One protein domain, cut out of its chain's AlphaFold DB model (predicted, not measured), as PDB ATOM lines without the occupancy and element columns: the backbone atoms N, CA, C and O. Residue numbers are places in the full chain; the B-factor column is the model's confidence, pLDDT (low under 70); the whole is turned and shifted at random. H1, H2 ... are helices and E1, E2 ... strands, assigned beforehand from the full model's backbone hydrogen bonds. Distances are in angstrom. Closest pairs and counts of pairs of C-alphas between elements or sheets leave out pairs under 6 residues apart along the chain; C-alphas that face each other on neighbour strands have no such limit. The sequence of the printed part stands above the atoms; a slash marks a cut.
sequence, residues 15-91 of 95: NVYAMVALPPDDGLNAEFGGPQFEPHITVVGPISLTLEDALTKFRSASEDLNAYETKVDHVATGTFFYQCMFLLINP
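This is residues 15 to 91 of the 95 residues of an uncharacterized protein of Malus domestica (UniProt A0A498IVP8). Antiparallel sheet E1 E2 with H2 packed on E1 makes one lobe, and hairpin E3 E4 another; residues 30 to 36 stick out. The printed part has 77 residues, mixed class, with two named helices and four strands: E1 H1 E2 H2 E3 E4. It is loose, radius of gyration of the C-alphas 14.6 A, spans 38 by 27 by 24 A.

E1, residues 15 to 21, and E2, residues 41 to 50, are antiparallel; N 17 and O 47 are within hydrogen-bond range, 2.9 A. H2, residues 51 to 63, comes closest to E1 at C-alphas 54 and 17, 7.2 A. E3, residues 72 to 76, and E4, residues 86 to 89, form a hairpin, with N 73 to O 88 at 2.8 A. In H2 and H1, residues 28 to 32, every O i to N i+4 pair is within range.

E1, 19.7 A long, begins at C-alpha (91.145, -5.048, -8.415); E4 ends at (70.437, -1.845, 10.625).

The printed part has no cut; residue 34 is under pLDDT 70.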
ATOM      1  N   ASN A  15      91.616  -4.137  -9.454       97.38
ATOM      2  CA  ASN A  15      91.145  -5.048  -8.415       97.38
ATOM      3  C   ASN A  15      89.709  -4.690  -8.025       97.38
ATOM      4  O   ASN A  15      89.202  -3.621  -8.371       97.38
ATOM      5  N   VAL A  16      89.048  -5.598  -7.312       97.38
ATOM      6  CA  VAL A  16      87.714  -5.362  -6.758       97.38
ATOM      7  C   VAL A  16      87.862  -4.851  -5.329       97.38
ATOM      8  O   VAL A  16      88.461  -5.522  -4.493       97.38
ATOM      9  N   TYR A  17      87.308  -3.673  -5.059       96.94
ATOM     10  CA  TYR A  17      87.329  -3.014  -3.756       96.94
ATOM     11  C   TYR A  17      85.908  -2.833  -3.229       96.94
ATOM     12  O   TYR A  17      84.991  -2.584  -4.003       96.94
ATOM     13  N   ALA A  18      85.736  -2.910  -1.914       95.94
ATOM     14  CA  ALA A  18      84.519  -2.508  -1.216       95.94
ATOM     15  C   ALA A  18      84.893  -1.520  -0.105       95.94
ATOM     16  O   ALA A  18      86.018  -1.555   0.399       95.94
ATOM     17  N   MET A  19      83.961  -0.645   0.267       94.56
ATOM     18  CA  MET A  19      84.134   0.257   1.406       94.56
ATOM     19  C   MET A  19      83.280  -0.237   2.560       94.56
ATOM     20  O   MET A  19      82.079  -0.472   2.394       94.56
ATOM     21  N   VAL A  20      83.900  -0.359   3.727       94.44
ATOM     22  CA  VAL A  20      83.254  -0.880   4.924       94.44
ATOM     23  C   VAL A  20      83.412   0.095   6.088       94.44
ATOM     24  O   VAL A  20      84.460   0.721   6.236       94.44
ATOM     25  N   ALA A  21      82.365   0.234   6.897       93.00
ATOM     26  CA  ALA A  21      82.421   0.903   8.189       93.00
ATOM     27  C   ALA A  21      82.736  -0.124   9.278       93.00
ATOM     28  O   ALA A  21      82.202  -1.238   9.258       93.00
ATOM     29  N   LEU A  22      83.596   0.264  10.218       91.69
ATOM     30  CA  LEU A  22      84.063  -0.592  11.301       91.69
ATOM     31  C   LEU A  22      83.324  -0.224  12.596       91.69
ATOM     32  O   LEU A  22      83.537   0.878  13.112       91.69
ATOM     33  N   PRO A  23      82.434  -1.090  13.114       89.12
ATOM     34  CA  PRO A  23      81.906  -0.935  14.458       89.12
ATOM     35  C   PRO A  23      83.006  -1.208  15.503       89.12
ATOM     36  O   PRO A  23      84.028  -1.823  15.187       89.12
ATOM     37  N   PRO A  24      82.805  -0.779  16.760       85.44
ATOM     38  CA  PRO A  24      83.602  -1.275  17.875       85.44
ATOM     39  C   PRO A  24      83.518  -2.805  17.950       85.44
ATOM     40  O   PRO A  24      82.463  -3.373  17.672       85.44
ATOM     41  N   ASP A  25      84.607  -3.460  18.350       78.06
ATOM     42  CA  ASP A  25      84.594  -4.900  18.610       78.06
ATOM     43  C   ASP A  25      83.678  -5.207  19.805       78.06
ATOM     44  O   ASP A  25      83.825  -4.622  20.882       78.06
ATOM     45  N   ASP A  26      82.717  -6.105  19.600       71.69
ATOM     46  CA  ASP A  26      81.731  -6.528  20.593       71.69
ATOM     47  C   ASP A  26      81.958  -7.966  21.090       71.69
ATOM     48  O   ASP A  26      81.229  -8.436  21.964       71.69
ATOM     49  N   GLY A  27      82.983  -8.664  20.582       71.56
ATOM     50  CA  GLY A  27      83.361 -10.002  21.033       71.56
ATOM     51  C   GLY A  27      82.386 -11.123  20.658       71.56
ATOM     52  O   GLY A  27      82.626 -12.273  21.034       71.56
ATOM     53  N   LEU A  28      81.328 -10.853  19.881       71.25
ATOM     54  CA  LEU A  28      80.305 -11.858  19.547       71.25
ATOM     55  C   LEU A  28      80.894 -13.077  18.826       71.25
ATOM     56  O   LEU A  28      80.526 -14.218  19.098       71.25
ATOM     57  N   ASN A  29      81.857 -12.851  17.931       72.81
ATOM     58  CA  ASN A  29      82.527 -13.938  17.214       72.81
ATOM     59  C   ASN A  29      83.345 -14.836  18.165       72.81
ATOM     60  O   ASN A  29      83.444 -16.044  17.945       72.81
ATOM     61  N   ALA A  30      83.902 -14.268  19.242       77.12
ATOM     62  CA  ALA A  30      84.634 -15.023  20.259       77.12
ATOM     63  C   ALA A  30      83.699 -15.845  21.163       77.12
ATOM     64  O   ALA A  30      84.079 -16.933  21.595       77.12
ATOM     65  N   GLU A  31      82.487 -15.351  21.432       80.56
ATOM     66  CA  GLU A  31      81.492 -16.032  22.271       80.56
ATOM     67  C   GLU A  31      80.762 -17.163  21.529       80.56
ATOM     68  O   GLU A  31      80.610 -18.262  22.065       80.56
ATOM     69  N   PHE A  32      80.322 -16.915  20.293       75.69
ATOM     70  CA  PHE A  32      79.423 -17.824  19.569       75.69
ATOM     71  C   PHE A  32      80.115 -18.655  18.482       75.69
ATOM     72  O   PHE A  32      79.538 -19.628  17.989       75.69
ATOM     73  N   GLY A  33      81.355 -18.310  18.127       70.25
ATOM     74  CA  GLY A  33      82.061 -18.893  16.991       70.25
ATOM     75  C   GLY A  33      81.473 -18.457  15.643       70.25
ATOM     76  O   GLY A  33      80.359 -17.949  15.539       70.25
ATOM     77  N   GLY A  34      82.234 -18.660  14.572       68.12
ATOM     78  CA  GLY A  34      81.832 -18.240  13.235       68.12
ATOM     79  C   GLY A  34      83.019 -18.173  12.280       68.12
ATOM     80  O   GLY A  34      84.163 -18.390  12.690       68.12
ATOM     81  N   PRO A  35      82.775 -17.909  10.986       72.62
ATOM     82  CA  PRO A  35      83.853 -17.595  10.069       72.62
ATOM     83  C   PRO A  35      84.592 -16.347  10.556       72.62
ATOM     84  O   PRO A  35      83.985 -15.343  10.924       72.62
ATOM     85  N   GLN A  36      85.918 -16.429  10.553       78.31
ATOM     86  CA  GLN A  36      86.768 -15.373  11.077       78.31
ATOM     87  C   GLN A  36      86.874 -14.241  10.049       78.31
ATOM     88  O   GLN A  36      87.644 -14.316   9.094       78.31
ATOM     89  N   PHE A  37      86.067 -13.203  10.241       83.06
ATOM     90  CA  PHE A  37      86.186 -11.924   9.554       83.06
ATOM     91  C   PHE A  37      85.904 -10.793  10.547       83.06
ATOM     92  O   PHE A  37      85.172 -10.983  11.520       83.06
ATOM     93  N   GLU A  38      86.510  -9.630  10.316       84.38
ATOM     94  CA  GLU A  38      86.283  -8.450  11.152       84.38
ATOM     95  C   GLU A  38      84.829  -7.983  10.997       84.38
ATOM     96  O   GLU A  38      84.374  -7.847   9.855       84.38
ATOM     97  N   PRO A  39      84.083  -7.743  12.092       87.31
ATOM     98  CA  PRO A  39      82.746  -7.165  12.014       87.31
ATOM     99  C   PRO A  39      82.774  -5.868  11.205       87.31
ATOM    100  O   PRO A  39      83.604  -4.998  11.449       87.31
ATOM    101  N   HIS A  40      81.891  -5.746  10.216       91.75
ATOM    102  CA  HIS A  40      81.851  -4.575   9.348       91.75
ATOM    103  C   HIS A  40      80.475  -4.369   8.716       91.75
ATOM    104  O   HIS A  40      79.689  -5.306   8.568       91.75
ATOM    105  N   ILE A  41      80.200  -3.134   8.300       92.38
ATOM    106  CA  ILE A  41      79.017  -2.768   7.518       92.38
ATOM    107  C   ILE A  41      79.491  -2.325   6.137       92.38
ATOM    108  O   ILE A  41      80.192  -1.324   6.014       92.38
ATOM    109  N   THR A  42      79.110  -3.044   5.082       94.06
ATOM    110  CA  THR A  42      79.412  -2.625   3.706       94.06
ATOM    111  C   THR A  42      78.619  -1.368   3.358       94.06
ATOM    112  O   THR A  42      77.393  -1.409   3.280       94.06
ATOM    113  N   VAL A  43      79.322  -0.257   3.129       92.88
ATOM    114  CA  VAL A  43      78.737   1.047   2.766       92.88
ATOM    115  C   VAL A  43      78.681   1.202   1.250       92.88
ATOM    116  O   VAL A  43      77.688   1.667   0.694       92.88
ATOM    117  N   VAL A  44      79.742   0.766   0.568       93.25
ATOM    118  CA  VAL A  44      79.814   0.717  -0.893       93.25
ATOM    119  C   VAL A  44      80.180  -0.701  -1.296       93.25
ATOM    120  O   VAL A  44      81.174  -1.253  -0.818       93.25
ATOM    121  N   GLY A  45      79.355  -1.287  -2.163       91.19
ATOM    122  CA  GLY A  45      79.539  -2.650  -2.645       91.19
ATOM    123  C   GLY A  45      80.820  -2.841  -3.470       91.19
ATOM    124  O   GLY A  45      81.547  -1.883  -3.727       91.19
ATOM    125  N   PRO A  46      81.098  -4.079  -3.908       94.06
ATOM    126  CA  PRO A  46      82.281  -4.394  -4.703       94.06
ATOM    127  C   PRO A  46      82.327  -3.612  -6.031       94.06
ATOM    128  O   PRO A  46      81.408  -3.712  -6.844       94.06
ATOM    129  N   ILE A  47      83.407  -2.863  -6.276       95.62
ATOM    130  CA  ILE A  47      83.644  -2.057  -7.487       95.62
ATOM    131  C   ILE A  47      85.048  -2.348  -8.031       95.62
ATOM    132  O   ILE A  47      86.017  -2.423  -7.280       95.62
ATOM    133  N   SER A  48      85.170  -2.487  -9.355       97.19
ATOM    134  CA  SER A  48      86.459  -2.671 -10.030       97.19
ATOM    135  C   SER A  48      87.162  -1.332 -10.263       97.19
ATOM    136  O   SER A  48      86.656  -0.491 -11.008       97.19
ATOM    137  N   LEU A  49      88.325  -1.137  -9.642       97.12
ATOM    138  CA  LEU A  49      89.111   0.098  -9.711       97.12
ATOM    139  C   LEU A  49      90.598  -0.209  -9.866       97.12
ATOM    140  O   LEU A  49      91.076  -1.283  -9.493       97.12
ATOM    141  N   THR A  50      91.338   0.761 -10.389       97.50
ATOM    142  CA  THR A  50      92.795   0.793 -10.243       97.50
ATOM    143  C   THR A  50      93.128   1.111  -8.784       97.50
ATOM    144  O   THR A  50      92.298   1.655  -8.050       97.50
ATOM    145  N   LEU A  51      94.339   0.780  -8.335       96.38
ATOM    146  CA  LEU A  51      94.752   1.103  -6.966       96.38
ATOM    147  C   LEU A  51      94.727   2.621  -6.709       96.38
ATOM    148  O   LEU A  51      94.300   3.061  -5.644       96.38
ATOM    149  N   GLU A  52      95.160   3.418  -7.686       97.06
ATOM    150  CA  GLU A  52      95.188   4.878  -7.578       97.06
ATOM    151  C   GLU A  52      93.775   5.465  -7.470       97.06
ATOM    152  O   GLU A  52      93.512   6.280  -6.577       97.06
ATOM    153  N   ASP A  53      92.844   4.988  -8.301       96.62
ATOM    154  CA  ASP A  53      91.440   5.399  -8.243       96.62
ATOM    155  C   ASP A  53      90.798   5.007  -6.912       96.62
ATOM    156  O   ASP A  53      90.071   5.807  -6.318       96.62
ATOM    157  N   ALA A  54      91.063   3.789  -6.428       96.69
ATOM    158  CA  ALA A  54      90.537   3.303  -5.156       96.69
ATOM    159  C   ALA A  54      90.994   4.192  -3.993       96.69
ATOM    160  O   ALA A  54      90.171   4.629  -3.191       96.69
ATOM    161  N   LEU A  55      92.286   4.527  -3.938       96.75
ATOM    162  CA  LEU A  55      92.850   5.380  -2.894       96.75
ATOM    163  C   LEU A  55      92.325   6.818  -2.962       96.75
ATOM    164  O   LEU A  55      92.027   7.416  -1.927       96.75
ATOM    165  N   THR A  56      92.206   7.382  -4.164       97.00
ATOM    166  CA  THR A  56      91.697   8.746  -4.356       97.00
ATOM    167  C   THR A  56      90.230   8.849  -3.957       97.00
ATOM    168  O   THR A  56      89.863   9.749  -3.200       97.00
ATOM    169  N   LYS A  57      89.399   7.890  -4.381       95.31
ATOM    170  CA  LYS A  57      87.985   7.827  -3.985       95.31
ATOM    171  C   LYS A  57      87.825   7.582  -2.488       95.31
ATOM    172  O   LYS A  57      86.983   8.224  -1.872       95.31
ATOM    173  N   PHE A  58      88.633   6.699  -1.902       95.31
ATOM    174  CA  PHE A  58      88.588   6.420  -0.467       95.31
ATOM    175  C   PHE A  58      88.903   7.666   0.367       95.31
ATOM    176  O   PHE A  58      88.154   7.973   1.292       95.31
ATOM    177  N   ARG A  59      89.961   8.411   0.014       95.81
ATOM    178  CA  ARG A  59      90.314   9.665   0.698       95.81
ATOM    179  C   ARG A  59      89.191  10.688   0.598       95.81
ATOM    180  O   ARG A  59      88.710  11.139   1.627       95.81
ATOM    181  N   SER A  60      88.713  10.954  -0.618       94.12
ATOM    182  CA  SER A  60      87.635  11.921  -0.846       94.12
ATOM    183  C   SER A  60      86.345  11.551  -0.108       94.12
ATOM    184  O   SER A  60      85.696  12.424   0.452       94.12
ATOM    185  N   ALA A  61      85.984  10.267  -0.051       90.69
ATOM    186  CA  ALA A  61      84.811   9.817   0.697       90.69
ATOM    187  C   ALA A  61      84.990   9.897   2.224       90.69
ATOM    188  O   ALA A  61      83.996   9.940   2.940       90.69
ATOM    189  N   SER A  62      86.231   9.889   2.721       91.12
ATOM    190  CA  SER A  62      86.531   9.919   4.159       91.12
ATOM    191  C   SER A  62      86.708  11.337   4.707       91.12
ATOM    192  O   SER A  62      86.579  11.523   5.910       91.12
ATOM    193  N   GLU A  63      87.014  12.326   3.859       91.38
ATOM    194  CA  GLU A  63      87.295  13.712   4.275       91.38
ATOM    195  C   GLU A  63      86.120  14.368   5.018       91.38
ATOM    196  O   GLU A  63      86.342  15.027   6.030       91.38
ATOM    197  N   ASP A  64      84.888  14.123   4.569       84.88
ATOM    198  CA  ASP A  64      83.671  14.714   5.146       84.88
ATOM    199  C   ASP A  64      82.830  13.710   5.957       84.88
ATOM    200  O   ASP A  64      81.715  14.018   6.388       84.88
ATOM    201  N   LEU A  65      83.333  12.487   6.160       87.81
ATOM    202  CA  LEU A  65      82.591  11.440   6.855       87.81
ATOM    203  C   LEU A  65      82.913  11.449   8.349       87.81
ATOM    204  O   LEU A  65      83.956  10.964   8.789       87.81
ATOM    205  N   ASN A  66      81.971  11.945   9.146       89.31
ATOM    206  CA  ASN A  66      82.022  11.784  10.594       89.31
ATOM    207  C   ASN A  66      81.646  10.355  10.998       89.31
ATOM    208  O   ASN A  66      80.862   9.681  10.327       89.31
ATOM    209  N   ALA A  67      82.169   9.909  12.142       90.50
ATOM    210  CA  ALA A  67      81.651   8.715  12.793       90.50
ATOM    211  C   ALA A  67      80.151   8.908  13.068       90.50
ATOM    212  O   ALA A  67      79.743   9.937  13.606       90.50
ATOM    213  N   TYR A  68      79.344   7.920  12.693       90.31
ATOM    214  CA  TYR A  68      77.895   7.977  12.823       90.31
ATOM    215  C   TYR A  68      77.383   6.797  13.638       90.31
ATOM    216  O   TYR A  68      77.918   5.688  13.588       90.31
ATOM    217  N   GLU A  69      76.320   7.045  14.394       91.25
ATOM    218  CA  GLU A  69      75.635   5.997  15.135       91.25
ATOM    219  C   GLU A  69      74.723   5.203  14.203       91.25
ATOM    220  O   GLU A  69      74.063   5.747  13.314       91.25
ATOM    221  N   THR A  70      74.659   3.897  14.435       91.44
ATOM    222  CA  THR A  70      73.693   3.014  13.792       91.44
ATOM    223  C   THR A  70      72.886   2.299  14.861       91.44
ATOM    224  O   THR A  70      73.376   2.027  15.957       91.44
ATOM    225  N   LYS A  71      71.621   2.003  14.557       92.94
ATOM    226  CA  LYS A  71      70.763   1.227  15.448       92.94
ATOM    227  C   LYS A  71      70.467  -0.121  14.814       92.94
ATOM    228  O   LYS A  71      69.881  -0.176  13.732       92.94
ATOM    229  N   VAL A  72      70.830  -1.189  15.516       92.62
ATOM    230  CA  VAL A  72      70.380  -2.542  15.186       92.62
ATOM    231  C   VAL A  72      68.869  -2.605  15.383       92.62
ATOM    232  O   VAL A  72      68.355  -2.211  16.433       92.62
ATOM    233  N   ASP A  73      68.164  -3.069  14.362       94.75
ATOM    234  CA  ASP A  73      66.734  -3.335  14.425       94.75
ATOM    235  C   ASP A  73      66.486  -4.740  14.993       94.75
ATOM    236  O   ASP A  73      65.921  -4.888  16.075       94.75
ATOM    237  N   HIS A  74      66.989  -5.776  14.316       94.00
ATOM    238  CA  HIS A  74      66.896  -7.167  14.766       94.00
ATOM    239  C   HIS A  74      67.937  -8.068  14.077       94.00
ATOM    240  O   HIS A  74      68.592  -7.670  13.110       94.00
ATOM    241  N   VAL A  75      68.084  -9.302  14.570       92.69
ATOM    242  CA  VAL A  75      68.830 -10.366  13.880       92.69
ATOM    243  C   VAL A  75      67.975 -10.893  12.733       92.69
ATOM    244  O   VAL A  75      66.835 -11.303  12.952       92.69
ATOM    245  N   ALA A  76      68.530 -10.916  11.527       94.06
ATOM    246  CA  ALA A  76      67.865 -11.407  10.330       94.06
ATOM    247  C   ALA A  76      68.680 -12.515   9.652       94.06
ATOM    248  O   ALA A  76      69.881 -12.680   9.884       94.06
ATOM    249  N   THR A  77      68.006 -13.286   8.800       93.75
ATOM    250  CA  THR A  77      68.608 -14.333   7.971       93.75
ATOM    251  C   THR A  77      68.244 -14.105   6.511       93.75
ATOM    252  O   THR A  77      67.203 -13.532   6.184       93.75
ATOM    253  N   GLY A  78      69.128 -14.526   5.617       92.00
ATOM    254  CA  GLY A  78      68.957 -14.426   4.175       92.00
ATOM    255  C   GLY A  78      69.135 -15.782   3.506       92.00
ATOM    256  O   GLY A  78      69.420 -16.797   4.139       92.00
ATOM    257  N   THR A  79      68.954 -15.805   2.190       93.38
ATOM    258  CA  THR A  79      68.962 -17.041   1.390       93.38
ATOM    259  C   THR A  79      70.244 -17.210   0.571       93.38
ATOM    260  O   THR A  79      70.260 -17.952  -0.409       93.38
ATOM    261  N   PHE A  80      71.311 -16.490   0.921       83.56
ATOM    262  CA  PHE A  80      72.574 -16.467   0.185       83.56
ATOM    263  C   PHE A  80      73.772 -16.544   1.137       83.56
ATOM    264  O   PHE A  80      73.680 -16.128   2.286       83.56
ATOM    265  N   PHE A  81      74.905 -17.060   0.648       81.00
ATOM    266  CA  PHE A  81      76.069 -17.422   1.467       81.00
ATOM    267  C   PHE A  81      76.630 -16.265   2.312       81.00
ATOM    268  O   PHE A  81      76.976 -16.462   3.469       81.00
ATOM    269  N   TYR A  82      76.680 -15.043   1.772       82.12
ATOM    270  CA  TYR A  82      77.151 -13.867   2.524       82.12
ATOM    271  C   TYR A  82      76.061 -13.217   3.394       82.12
ATOM    272  O   TYR A  82      76.301 -12.199   4.032       82.12
ATOM    273  N   GLN A  83      74.858 -13.793   3.419       86.38
ATOM    274  CA  GLN A  83      73.703 -13.337   4.189       86.38
ATOM    275  C   GLN A  83      73.089 -14.502   4.984       86.38
ATOM    276  O   GLN A  83      71.874 -14.617   5.076       86.38
ATOM    277  N   CYS A  84      73.911 -15.388   5.555       85.56
ATOM    278  CA  CYS A  84      73.424 -16.495   6.387       85.56
ATOM    279  C   CYS A  84      72.706 -15.989   7.650       85.56
ATOM    280  O   CYS A  84      71.558 -16.344   7.904       85.56
ATOM    281  N   MET A  85      73.381 -15.130   8.418       86.62
ATOM    282  CA  MET A  85      72.850 -14.409   9.577       86.62
ATOM    283  C   MET A  85      73.519 -13.038   9.634       86.62
ATOM    284  O   MET A  85      74.720 -12.939   9.379       86.62
ATOM    285  N   PHE A  86      72.763 -11.990   9.939       88.81
ATOM    286  CA  PHE A  86      73.279 -10.623  10.000       88.81
ATOM    287  C   PHE A  86      72.417  -9.739  10.904       88.81
ATOM    288  O   PHE A  86      71.251 -10.036  11.173       88.81
ATOM    289  N   LEU A  87      72.998  -8.634  11.367       91.06
ATOM    290  CA  LEU A  87      72.266  -7.585  12.068       91.06
ATOM    291  C   LEU A  87      71.639  -6.652  11.033       91.06
ATOM    292  O   LEU A  87      72.351  -6.035  10.237       91.06
ATOM    293  N   LEU A  88      70.311  -6.555  11.026       94.31
ATOM    294  CA  LEU A  88      69.626  -5.574  10.195       94.31
ATOM    295  C   LEU A  88      69.737  -4.201  10.863       94.31
ATOM    296  O   LEU A  88      69.371  -4.040  12.026       94.31
ATOM    297  N   ILE A  89      70.248  -3.213  10.132       93.69
ATOM    298  CA  ILE A  89      70.437  -1.845  10.625       93.69
ATOM    299  C   ILE A  89      69.262  -0.969  10.187       93.69
ATOM    300  O   ILE A  89      68.844  -1.015   9.030       93.69
ATOM    301  N   ASN A  90      68.741  -0.148  11.102       94.62
ATOM    302  CA  ASN A  90      67.689   0.817  10.801       94.62
ATOM    303  C   ASN A  90      68.211   1.884   9.813       94.62
ATOM    304  O   ASN A  90      69.217   2.532  10.117       94.62
ATOM    305  N   PRO A  91      67.559   2.095   8.652       90.94
ATOM    306  CA  PRO A  91      68.005   3.065   7.656       90.94
ATOM    307  C   PRO A  91      67.691   4.502   8.099       90.94
ATOM    308  O   PRO A  91      66.701   5.107   7.685       90.94
TER     309      PRO A  91